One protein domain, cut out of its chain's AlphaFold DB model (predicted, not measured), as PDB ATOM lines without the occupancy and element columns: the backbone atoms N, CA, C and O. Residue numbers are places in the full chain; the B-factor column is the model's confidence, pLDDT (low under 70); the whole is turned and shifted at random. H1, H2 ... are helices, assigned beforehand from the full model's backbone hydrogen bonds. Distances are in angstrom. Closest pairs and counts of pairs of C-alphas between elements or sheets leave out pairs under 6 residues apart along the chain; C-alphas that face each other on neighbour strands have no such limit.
ATOM      1  N   ALA A  96      27.763  31.817  45.078       90.62
ATOM      2  CA  ALA A  96      27.902  30.350  45.120       90.62
ATOM      3  C   ALA A  96      28.741  29.754  43.970       90.62
ATOM      4  O   ALA A  96      29.349  28.698  44.132       90.62
ATOM      5  N   TYR A  97      28.799  30.436  42.823       92.62
ATOM      6  CA  TYR A  97      29.548  30.011  41.633       92.62
ATOM      7  C   TYR A  97      30.758  30.896  41.319       92.62
ATOM      8  O   TYR A  97      31.257  30.898  40.197       92.62
ATOM      9  N   ARG A  98      31.230  31.666  42.301       92.19
ATOM     10  CA  ARG A  98      32.532  32.337  42.271       92.19
ATOM     11  C   ARG A  98      33.502  31.556  43.147       92.19
ATOM     12  O   ARG A  98      33.205  31.267  44.305       92.19
ATOM     13  N   TYR A  99      34.647  31.198  42.575       93.38
ATOM     14  CA  TYR A  99      35.607  30.294  43.201       93.38
ATOM     15  C   TYR A  99      36.899  31.028  43.557       93.38
ATOM     16  O   TYR A  99      37.625  31.466  42.667       93.38
ATOM     17  N   ASP A 100      37.216  31.093  44.851       90.69
ATOM     18  CA  ASP A 100      38.499  31.627  45.332       90.69
ATOM     19  C   ASP A 100      39.650  30.619  45.153       90.69
ATOM     20  O   ASP A 100      40.817  30.990  45.024       90.69
ATOM     21  N   ASP A 101      39.335  29.319  45.133       93.31
ATOM     22  CA  ASP A 101      40.305  28.265  44.832       93.31
ATOM     23  C   ASP A 101      40.576  28.227  43.323       93.31
ATOM     24  O   ASP A 101      39.717  27.818  42.536       93.31
ATOM     25  N   LEU A 102      41.794  28.608  42.926       95.12
ATOM     26  CA  LEU A 102      42.219  28.650  41.524       95.12
ATOM     27  C   LEU A 102      41.991  27.324  40.785       95.12
ATOM     28  O   LEU A 102      41.653  27.337  39.608       95.12
ATOM     29  N   ARG A 103      42.105  26.179  41.468       95.25
ATOM     30  CA  ARG A 103      41.914  24.863  40.838       95.25
ATOM     31  C   ARG A 103      40.452  24.632  40.472       95.25
ATOM     32  O   ARG A 103      40.165  24.023  39.447       95.25
ATOM     33  N   LEU A 104      39.524  25.105  41.307       95.19
ATOM     34  CA  LEU A 104      38.094  25.043  41.002       95.19
ATOM     35  C   LEU A 104      37.731  26.007  39.871       95.19
ATOM     36  O   LEU A 104      36.978  25.620  38.983       95.19
ATOM     37  N   ALA A 105      38.314  27.209  39.859       95.50
ATOM     38  CA  ALA A 105      38.126  28.170  38.773       95.50
ATOM     39  C   ALA A 105      38.640  27.629  37.422       95.50
ATOM     40  O   ALA A 105      37.977  27.769  36.396       95.50
ATOM     41  N   GLU A 106      39.797  26.960  37.408       95.69
ATOM     42  CA  GLU A 106      40.334  26.312  36.206       95.69
ATOM     43  C   GLU A 106      39.437  25.167  35.717       95.69
ATOM     44  O   GLU A 106      39.155  25.077  34.519       95.69
ATOM     45  N   LEU A 107      38.948  24.321  36.633       95.50
ATOM     46  CA  LEU A 107      38.011  23.240  36.309       95.50
ATOM     47  C   LEU A 107      36.697  23.781  35.743       95.50
ATOM     48  O   LEU A 107      36.204  23.261  34.741       95.50
ATOM     49  N   GLU A 108      36.143  24.822  36.360       96.38
ATOM     50  CA  GLU A 108      34.929  25.486  35.892       96.38
ATOM     51  C   GLU A 108      35.123  26.021  34.474       96.38
ATOM     52  O   GLU A 108      34.347  25.686  33.575       96.38
ATOM     53  N   LYS A 109      36.185  26.806  34.259       96.62
ATOM     54  CA  LYS A 109      36.492  27.410  32.965       96.62
ATOM     55  C   LYS A 109      36.628  26.349  31.878       96.62
ATOM     56  O   LYS A 109      35.906  26.416  30.886       96.62
ATOM     57  N   PHE A 110      37.497  25.360  32.089       97.19
ATOM     58  CA  PHE A 110      37.729  24.285  31.123       97.19
ATOM     59  C   PHE A 110      36.430  23.544  30.785       97.19
ATOM     60  O   PHE A 110      36.093  23.365  29.615       97.19
ATOM     61  N   THR A 111      35.666  23.151  31.807       96.62
ATOM     62  CA  THR A 111      34.456  22.344  31.610       96.62
ATOM     63  C   THR A 111      33.367  23.141  30.894       96.62
ATOM     64  O   THR A 111      32.741  22.635  29.964       96.62
ATOM     65  N   LYS A 112      33.157  24.409  31.268       96.12
ATOM     66  CA  LYS A 112      32.177  25.280  30.604       96.12
ATOM     67  C   LYS A 112      32.582  25.616  29.170       96.12
ATOM     68  O   LYS A 112      31.714  25.688  28.307       96.12
ATOM     69  N   GLU A 113      33.869  25.817  28.890       97.06
ATOM     70  CA  GLU A 113      34.365  26.002  27.518       97.06
ATOM     71  C   GLU A 113      34.139  24.748  26.668       97.06
ATOM     72  O   GLU A 113      33.618  24.856  25.559       97.06
ATOM     73  N   TYR A 114      34.422  23.562  27.215       95.81
ATOM     74  CA  TYR A 114      34.129  22.297  26.545       95.81
ATOM     75  C   TYR A 114      32.631  22.140  26.248       95.81
ATOM     76  O   TYR A 114      32.261  21.786  25.129       95.81
ATOM     77  N   ILE A 115      31.754  22.444  27.213       95.06
ATOM     78  CA  ILE A 115      30.300  22.379  27.010       95.06
ATOM     79  C   ILE A 115      29.860  23.363  25.923       95.06
ATOM     80  O   ILE A 115      29.114  22.979  25.030       95.06
ATOM     81  N   ARG A 116      30.340  24.612  25.949       93.38
ATOM     82  CA  ARG A 116      29.995  25.610  24.925       93.38
ATOM     83  C   ARG A 116      30.418  25.172  23.528       93.38
ATOM     84  O   ARG A 116      29.647  25.341  22.596       93.38
ATOM     85  N   ALA A 117      31.620  24.616  23.388       92.12
ATOM     86  CA  ALA A 117      32.127  24.180  22.094       92.12
ATOM     87  C   ALA A 117      31.351  22.972  21.553       92.12
ATOM     88  O   ALA A 117      31.044  22.923  20.369       92.12
ATOM     89  N   ASN A 118      30.993  22.019  22.416       91.06
ATOM     90  CA  ASN A 118      30.480  20.725  21.968       91.06
ATOM     91  C   ASN A 118      28.953  20.584  22.090       91.06
ATOM     92  O   ASN A 118      28.373  19.748  21.421       91.06
ATOM     93  N   PHE A 119      28.259  21.389  22.896       88.88
ATOM     94  CA  PHE A 119      26.799  21.294  23.083       88.88
ATOM     95  C   PHE A 119      26.036  22.481  22.479       88.88
ATOM     96  O   PHE A 119      24.879  22.711  22.844       88.88
ATOM     97  N   HIS A 120      26.661  23.243  21.576       82.81
ATOM     98  CA  HIS A 120      26.078  24.457  21.005       82.81
ATOM     99  C   HIS A 120      24.774  24.191  20.235       82.81
ATOM    100  O   HIS A 120      23.801  24.916  20.442       82.81
ATOM    101  N   ASP A 121      24.681  23.100  19.471       83.38
ATOM    102  CA  ASP A 121      23.469  22.736  18.708       83.38
ATOM    103  C   ASP A 121      22.306  22.275  19.588       83.38
ATOM    104  O   ASP A 121      21.152  22.211  19.167       83.38
ATOM    105  N   SER A 122      22.597  21.963  20.851       81.56
ATOM    106  CA  SER A 122      21.597  21.595  21.850       81.56
ATOM    107  C   SER A 122      21.218  22.759  22.774       81.56
ATOM    108  O   SER A 122      20.614  22.526  23.832       81.56
ATOM    109  N   TYR A 123      21.568  23.996  22.406       78.81
ATOM    110  CA  TYR A 123      21.165  25.203  23.122       78.81
ATOM    111  C   TYR A 123      19.667  25.516  22.925       78.81
ATOM    112  O   TYR A 123      19.155  25.417  21.811       78.81
ATOM    113  N   PRO A 124      18.934  25.928  23.980       80.69
ATOM    114  CA  PRO A 124      19.380  26.052  25.373       80.69
ATOM    115  C   PRO A 124      19.289  24.742  26.170       80.69
ATOM    116  O   PRO A 124      19.882  24.621  27.231       80.69
ATOM    117  N   TYR A 125      18.555  23.738  25.687       84.06
ATOM    118  CA  TYR A 125      18.085  22.624  26.515       84.06
ATOM    119  C   TYR A 125      19.190  21.776  27.170       84.06
ATOM    120  O   TYR A 125      19.296  21.758  28.398       84.06
ATOM    121  N   LYS A 126      19.996  21.039  26.389       86.56
ATOM    122  CA  LYS A 126      21.049  20.192  26.986       86.56
ATOM    123  C   LYS A 126      22.214  21.049  27.459       86.56
ATOM    124  O   LYS A 126      22.791  20.750  28.496       86.56
ATOM    125  N   HIS A 127      22.519  22.113  26.718       91.75
ATOM    126  CA  HIS A 127      23.572  23.055  27.068       91.75
ATOM    127  C   HIS A 127      23.383  23.597  28.492       91.75
ATOM    128  O   HIS A 127      24.239  23.389  29.348       91.75
ATOM    129  N   ASP A 128      22.236  24.212  28.791       93.19
ATOM    130  CA  ASP A 128      22.007  24.846  30.092       93.19
ATOM    131  C   ASP A 128      21.921  23.823  31.216       93.19
ATOM    132  O   ASP A 128      22.383  24.083  32.326       93.19
ATOM    133  N   PHE A 129      21.362  22.643  30.937       94.19
ATOM    134  CA  PHE A 129      21.366  21.539  31.889       94.19
ATOM    135  C   PHE A 129      22.794  21.146  32.292       94.19
ATOM    136  O   PHE A 129      23.090  21.059  33.484       94.19
ATOM    137  N   MET A 130      23.691  20.967  31.317       95.62
ATOM    138  CA  MET A 130      25.093  20.630  31.579       95.62
ATOM    139  C   MET A 130      25.812  21.757  32.329       95.62
ATOM    140  O   MET A 130      26.534  21.489  33.285       95.62
ATOM    141  N   MET A 131      25.567  23.018  31.961       96.12
ATOM    142  CA  MET A 131      26.148  24.179  32.647       96.12
ATOM    143  C   MET A 131      25.716  24.249  34.120       96.12
ATOM    144  O   MET A 131      26.556  24.431  35.000       96.12
ATOM    145  N   LYS A 132      24.426  24.032  34.405       96.06
ATOM    146  CA  LYS A 132      23.887  24.010  35.776       96.06
ATOM    147  C   LYS A 132      24.431  22.847  36.597       96.06
ATOM    148  O   LYS A 132      24.674  23.014  37.787       96.06
ATOM    149  N   LEU A 133      24.633  21.679  35.985       96.19
ATOM    150  CA  LEU A 133      25.259  20.545  36.668       96.19
ATOM    151  C   LEU A 133      26.684  20.872  37.117       96.19
ATOM    152  O   LEU A 133      27.031  20.576  38.258       96.19
ATOM    153  N   VAL A 134      27.484  21.503  36.251       96.31
ATOM    154  CA  VAL A 134      28.841  21.948  36.605       96.31
ATOM    155  C   VAL A 134      28.794  22.911  37.787       96.31
ATOM    156  O   VAL A 134      29.512  22.705  38.761       96.31
ATOM    157  N   ASP A 135      27.908  23.903  37.733       96.31
ATOM    158  CA  ASP A 135      27.722  24.875  38.813       96.31
ATOM    159  C   ASP A 135      27.344  24.208  40.138       96.31
ATOM    160  O   ASP A 135      27.959  24.482  41.164       96.31
ATOM    161  N   VAL A 136      26.375  23.289  40.134       95.06
ATOM    162  CA  VAL A 136      25.958  22.579  41.353       95.06
ATOM    163  C   VAL A 136      27.104  21.734  41.917       95.06
ATOM    164  O   VAL A 136      27.377  21.798  43.113       95.06
ATOM    165  N   VAL A 137      27.801  20.959  41.081       94.88
ATOM    166  CA  VAL A 137      28.893  20.080  41.535       94.88
ATOM    167  C   VAL A 137      30.064  20.888  42.092       94.88
ATOM    168  O   VAL A 137      30.558  20.587  43.180       94.88
ATOM    169  N   LEU A 138      30.509  21.919  41.372       96.12
ATOM    170  CA  LEU A 138      31.634  22.745  41.805       96.12
ATOM    171  C   LEU A 138      31.257  23.655  42.973       96.12
ATOM    172  O   LEU A 138      32.077  23.845  43.868       96.12
ATOM    173  N   GLY A 139      30.018  24.142  43.025       94.94
ATOM    174  CA  GLY A 139      29.487  24.868  44.172       94.94
ATOM    175  C   GLY A 139      29.522  24.013  45.442       94.94
ATOM    176  O   GLY A 139      30.035  24.454  46.460       94.94
ATOM    177  N   LEU A 140      29.116  22.739  45.387       93.38
ATOM    178  CA  LEU A 140      29.251  21.838  46.542       93.38
ATOM    179  C   LEU A 140      30.716  21.639  46.978       93.38
ATOM    180  O   LEU A 140      31.005  21.567  48.171       93.38
ATOM    181  N   ALA A 141      31.652  21.577  46.028       94.88
ATOM    182  CA  ALA A 141      33.084  21.508  46.325       94.88
ATOM    183  C   ALA A 141      33.666  22.842  46.837       94.88
ATOM    184  O   ALA A 141      34.693  22.857  47.515       94.88
ATOM    185  N   LYS A 142      33.050  23.982  46.523       94.88
ATOM    186  CA  LYS A 142      33.404  25.271  47.126       94.88
ATOM    187  C   LYS A 142      33.063  25.252  48.617       94.88
ATOM    188  O   LYS A 142      33.937  25.552  49.431       94.88
ATOM    189  N   GLU A 143      31.837  24.840  48.934       93.12
ATOM    190  CA  GLU A 143      31.259  24.902  50.280       93.12
ATOM    191  C   GLU A 143      31.890  23.924  51.270       93.12
ATOM    192  O   GLU A 143      32.129  24.277  52.423       93.12
ATOM    193  N   ASP A 144      32.198  22.702  50.831       93.31
ATOM    194  CA  ASP A 144      32.761  21.680  51.708       93.31
ATOM    195  C   ASP A 144      34.174  21.272  51.270       93.31
ATOM    196  O   ASP A 144      34.400  20.687  50.204       93.31
ATOM    197  N   ILE A 145      35.147  21.531  52.150       93.75
ATOM    198  CA  ILE A 145      36.549  21.135  51.972       93.75
ATOM    199  C   ILE A 145      36.705  19.625  51.762       93.75
ATOM    200  O   ILE A 145      37.582  19.201  51.004       93.75
ATOM    201  N   TYR A 146      35.866  18.806  52.397       95.38
ATOM    202  CA  TYR A 146      35.883  17.364  52.222       95.38
ATOM    203  C   TYR A 146      35.474  16.995  50.794       95.38
ATOM    204  O   TYR A 146      36.197  16.246  50.130       95.38
ATOM    205  N   TYR A 147      34.384  17.567  50.272       95.25
ATOM    206  CA  TYR A 147      33.967  17.336  48.885       95.25
ATOM    207  C   TYR A 147      35.003  17.845  47.886       95.25
ATOM    208  O   TYR A 147      35.348  17.115  46.951       95.25
ATOM    209  N   ARG A 148      35.600  19.017  48.137       95.69
ATOM    210  CA  ARG A 148      36.727  19.523  47.342       95.69
ATOM    211  C   ARG A 148      37.870  18.524  47.276       95.69
ATOM    212  O   ARG A 148      38.331  18.169  46.193       95.69
ATOM    213  N   ALA A 149      38.325  18.057  48.436       95.88
ATOM    214  CA  ALA A 149      39.453  17.146  48.533       95.88
ATOM    215  C   ALA A 149      39.160  15.809  47.841       95.88
ATOM    216  O   ALA A 149      40.008  15.311  47.103       95.88
ATOM    217  N   ARG A 150      37.960  15.240  48.022       96.75
ATOM    218  CA  ARG A 150      37.563  13.975  47.382       96.75
ATOM    219  C   ARG A 150      37.446  14.097  45.865       96.75
ATOM    220  O   ARG A 150      37.875  13.180  45.169       96.75
ATOM    221  N   MET A 151      36.928  15.212  45.352       95.62
ATOM    222  CA  MET A 151      36.861  15.464  43.910       95.62
ATOM    223  C   MET A 151      38.263  15.574  43.296       95.62
ATOM    224  O   MET A 151      38.552  14.929  42.289       95.62
ATOM    225  N   LEU A 152      39.163  16.333  43.927       94.88
ATOM    226  CA  LEU A 152      40.538  16.483  43.441       94.88
ATOM    227  C   LEU A 152      41.341  15.172  43.552       94.88
ATOM    228  O   LEU A 152      42.076  14.830  42.625       94.88
ATOM    229  N   ASP A 153      41.166  14.410  44.638       95.75
ATOM    230  CA  ASP A 153      41.737  13.062  44.800       95.75
ATOM    231  C   ASP A 153      41.242  12.115  43.696       95.75
ATOM    232  O   ASP A 153      42.041  11.393  43.098       95.75
ATOM    233  N   PHE A 154      39.942  12.155  43.376       94.81
ATOM    234  CA  PHE A 154      39.363  11.380  42.278       94.81
ATOM    235  C   PHE A 154      40.015  11.727  40.938       94.81
ATOM    236  O   PHE A 154      40.522  10.827  40.275       94.81
ATOM    237  N   ILE A 155      40.073  13.011  40.563       92.56
ATOM    238  CA  ILE A 155      40.668  13.452  39.289       92.56
ATOM    239  C   ILE A 155      42.126  12.985  39.185       92.56
ATOM    240  O   ILE A 155      42.549  12.444  38.158       92.56
ATOM    241  N   GLN A 156      42.898  13.145  40.264       91.94
ATOM    242  CA  GLN A 156      44.300  12.738  40.294       91.94
ATOM    243  C   GLN A 156      44.465  11.219  40.139       91.94
ATOM    244  O   GLN A 156      45.318  10.767  39.372       91.94
ATOM    245  N   LYS A 157      43.672  10.425  40.867       95.06
ATOM    246  CA  LYS A 157      43.737   8.959  40.811       95.06
ATOM    247  C   LYS A 157      43.234   8.414  39.486       95.06
ATOM    248  O   LYS A 157      43.862   7.511  38.947       95.06
ATOM    249  N   PHE A 158      42.161   8.982  38.948       92.69
ATOM    250  CA  PHE A 158      41.590   8.578  37.671       92.69
ATOM    251  C   PHE A 158      42.608   8.733  36.538       92.69
ATOM    252  O   PHE A 158      42.919   7.761  35.856       92.69
ATOM    253  N   ARG A 159      43.237   9.913  36.426       86.69
ATOM    254  CA  ARG A 159      44.268  10.174  35.408       86.69
ATOM    255  C   ARG A 159      45.472   9.230  35.513       86.69
ATOM    256  O   ARG A 159      46.085   8.909  34.502       86.69
ATOM    257  N   ARG A 160      45.836   8.813  36.729       88.62
ATOM    258  CA  ARG A 160      46.949   7.877  36.965       88.62
ATOM    259  C   ARG A 160      46.571   6.424  36.691       88.62
ATOM    260  O   ARG A 160      47.398   5.681  36.181       88.62
ATOM    261  N   GLY A 161      45.364   6.022  37.080       92.25
ATOM    262  CA  GLY A 161      44.900   4.640  36.986       92.25
ATOM    263  C   GLY A 161      44.433   4.242  35.589       92.25
ATOM    264  O   GLY A 161      44.490   3.065  35.256       92.25
ATOM    265  N   PHE A 162      44.000   5.210  34.776       90.06
ATOM    266  CA  PHE A 162      43.401   4.958  33.464       90.06
ATOM    267  C   PHE A 162      43.978   5.877  32.369       90.06
ATOM    268  O   PHE A 162      43.227   6.622  31.739       90.06
ATOM    269  N   PRO A 163      45.303   5.859  32.124       82.75
ATOM    270  CA  PRO A 163      45.934   6.744  31.140       82.75
ATOM    271  C   PRO A 163      45.514   6.450  29.690       82.75
ATOM    272  O   PRO A 163      45.600   7.334  28.845       82.75
ATOM    273  N   GLU A 164      45.055   5.229  29.414       87.44
ATOM    274  CA  GLU A 164      44.651   4.760  28.082       87.44
ATOM    275  C   GLU A 164      43.128   4.717  27.896       87.44
ATOM    276  O   GLU A 164      42.646   4.132  26.929       87.44
ATOM    277  N   MET A 165      42.342   5.297  28.815       85.50
ATOM    278  CA  MET A 165      40.894   5.360  28.620       85.50
ATOM    279  C   MET A 165      40.590   6.211  27.384       85.50
ATOM    280  O   MET A 165      40.743   7.432  27.398       85.50
ATOM    281  N   ALA A 166      40.168   5.538  26.319       84.06
ATOM    282  CA  ALA A 166      39.856   6.132  25.033       84.06
ATOM    283  C   ALA A 166      38.356   6.052  24.754       84.06
ATOM    284  O   ALA A 166      37.665   5.150  25.231       84.06
ATOM    285  N   ILE A 167      37.882   6.997  23.946       84.44
ATOM    286  CA  ILE A 167      36.537   6.963  23.378       84.44
ATOM    287  C   ILE A 167      36.469   5.761  22.428       84.44
ATOM    288  O   ILE A 167      37.354   5.573  21.589       84.44
ATOM    289  N   SER A 168      35.452   4.919  22.588       84.25
ATOM    290  CA  SER A 168      35.234   3.780  21.696       84.25
ATOM    291  C   SER A 168      34.810   4.245  20.295       84.25
ATOM    292  O   SER A 168      34.256   5.337  20.154       84.25
ATOM    293  N   PRO A 169      35.007   3.424  19.244       84.25
ATOM    294  CA  PRO A 169      34.545   3.763  17.897       84.25
ATOM    295  C   PRO A 169      33.058   4.145  17.859       84.25
ATOM    296  O   PRO A 169      32.701   5.179  17.316       84.25
ATOM    297  N   THR A 170      32.212   3.386  18.554       79.12
ATOM    298  CA  THR A 170      30.771   3.641  18.669       79.12
ATOM    299  C   THR A 170      30.435   4.973  19.349       79.12
ATOM    300  O   THR A 170      29.470   5.644  18.983       79.12
ATOM    301  N   GLU A 171      31.204   5.373  20.363       82.06
ATOM    302  CA  GLU A 171      31.020   6.670  21.018       82.06
ATOM    303  C   GLU A 171      31.470   7.820  20.109       82.06
ATOM    304  O   GLU A 171      30.773   8.829  20.043       82.06
ATOM    305  N   ASN A 172      32.565   7.650  19.358       86.44
ATOM    306  CA  ASN A 172      32.992   8.616  18.340       86.44
ATOM    307  C   ASN A 172      31.944   8.766  17.231       86.44
ATOM    308  O   ASN A 172      31.556   9.889  16.927       86.44
ATOM    309  N   ASP A 173      31.420   7.660  16.700       83.56
ATOM    310  CA  ASP A 173      30.373   7.687  15.673       83.56
ATOM    311  C   ASP A 173      29.118   8.421  16.176       83.56
ATOM    312  O   ASP A 173      28.477   9.168  15.438       83.56
ATOM    313  N   ASN A 174      28.755   8.241  17.452       80.50
ATOM    314  CA  ASN A 174      27.644   8.976  18.056       80.50
ATOM    315  C   ASN A 174      27.942  10.467  18.222       80.50
ATOM    316  O   ASN A 174      27.033  11.277  18.037       80.50
ATOM    317  N   ILE A 175      29.181  10.833  18.565       84.06
ATOM    318  CA  ILE A 175      29.598  12.235  18.599       84.06
ATOM    319  C   ILE A 175      29.441  12.829  17.194       84.06
ATOM    320  O   ILE A 175      28.700  13.784  17.026       84.06
ATOM    321  N   GLU A 176      30.018  12.218  16.162       80.94
ATOM    322  CA  GLU A 176      29.946  12.732  14.785       80.94
ATOM    323  C   GLU A 176      28.521  12.779  14.214       80.94
ATOM    324  O   GLU A 176      28.214  13.610  13.362       80.94
ATOM    325  N   ARG A 177      27.638  11.882  14.661       78.75
ATOM    326  CA  ARG A 177      26.262  11.796  14.159       78.75
ATOM    327  C   ARG A 177      25.304  12.804  14.793       78.75
ATOM    328  O   ARG A 177      24.309  13.161  14.160       78.75
ATOM    329  N   TRP A 178      25.521  13.160  16.058       69.44
ATOM    330  CA  TRP A 178      24.582  13.964  16.854       69.44
ATOM    331  C   TRP A 178      25.152  15.312  17.319       69.44
ATOM    332  O   TRP A 178      24.437  16.030  18.031       69.44
ATOM    333  N   HIS A 179      26.395  15.622  16.940       57.66
ATOM    334  CA  HIS A 179      26.986  16.961  16.952       57.66
ATOM    335  C   HIS A 179      26.837  17.625  15.583       57.66
ATOM    336  O   HIS A 179      26.876  16.910  14.558       57.66
TER     337      HIS A 179
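This is residues 96 to 179 of the 179 residues of an uncharacterized protein of Candidatus Methanoperedens nitroreducens (UniProt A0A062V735). H1 and H2 lie side by side as a helical hairpin, H3 turns off at a corner from the end of H2, and a short link leads past an empty middle to H4, making a flat, open frame. The printed part has 84 residues with four named helices, H1 to H4 in order, and no named strand: the class is all helix. It is loose, with a radius of gyration of the C-alphas of 14.8 A, and spans 40 by 34 by 15 A.

Find C-alpha 102 at (42.219, 28.650, 41.524); from there H1, residues 102 to 118, runs 24.1 A. H2, residues 125 to 143, runs 27.3 A, and H3, residues 145 to 161, 23.8 A. H4, residues 169 to 178, runs 14.3 A to C-alpha 178 at (24.582, 13.964, 16.854).

H1 and H2 touch, closest at the C-alphas of Lys 112 and Met 131, 6.5 A apart, and run opposite ways at a shallow tilt of 7 degrees. H2, with residues 140 to 142 alone, and H3, with 147 to 151 alone, touch only at the corner, at a steep tilt of 65 degrees; their closest C-alphas, Ala 141 and Arg 148, are 4.3 A apart. H4 touches no helix. In H1, H2, H3 and H4 every O i to N i+4 pair is within hydrogen-bond range.

The C-alphas farthest apart, Ile 145 and Arg 177, are 40.3 A apart. The printed part has no cut, and no link is long. Look for pLDDT under 70 at residues 178 to 179.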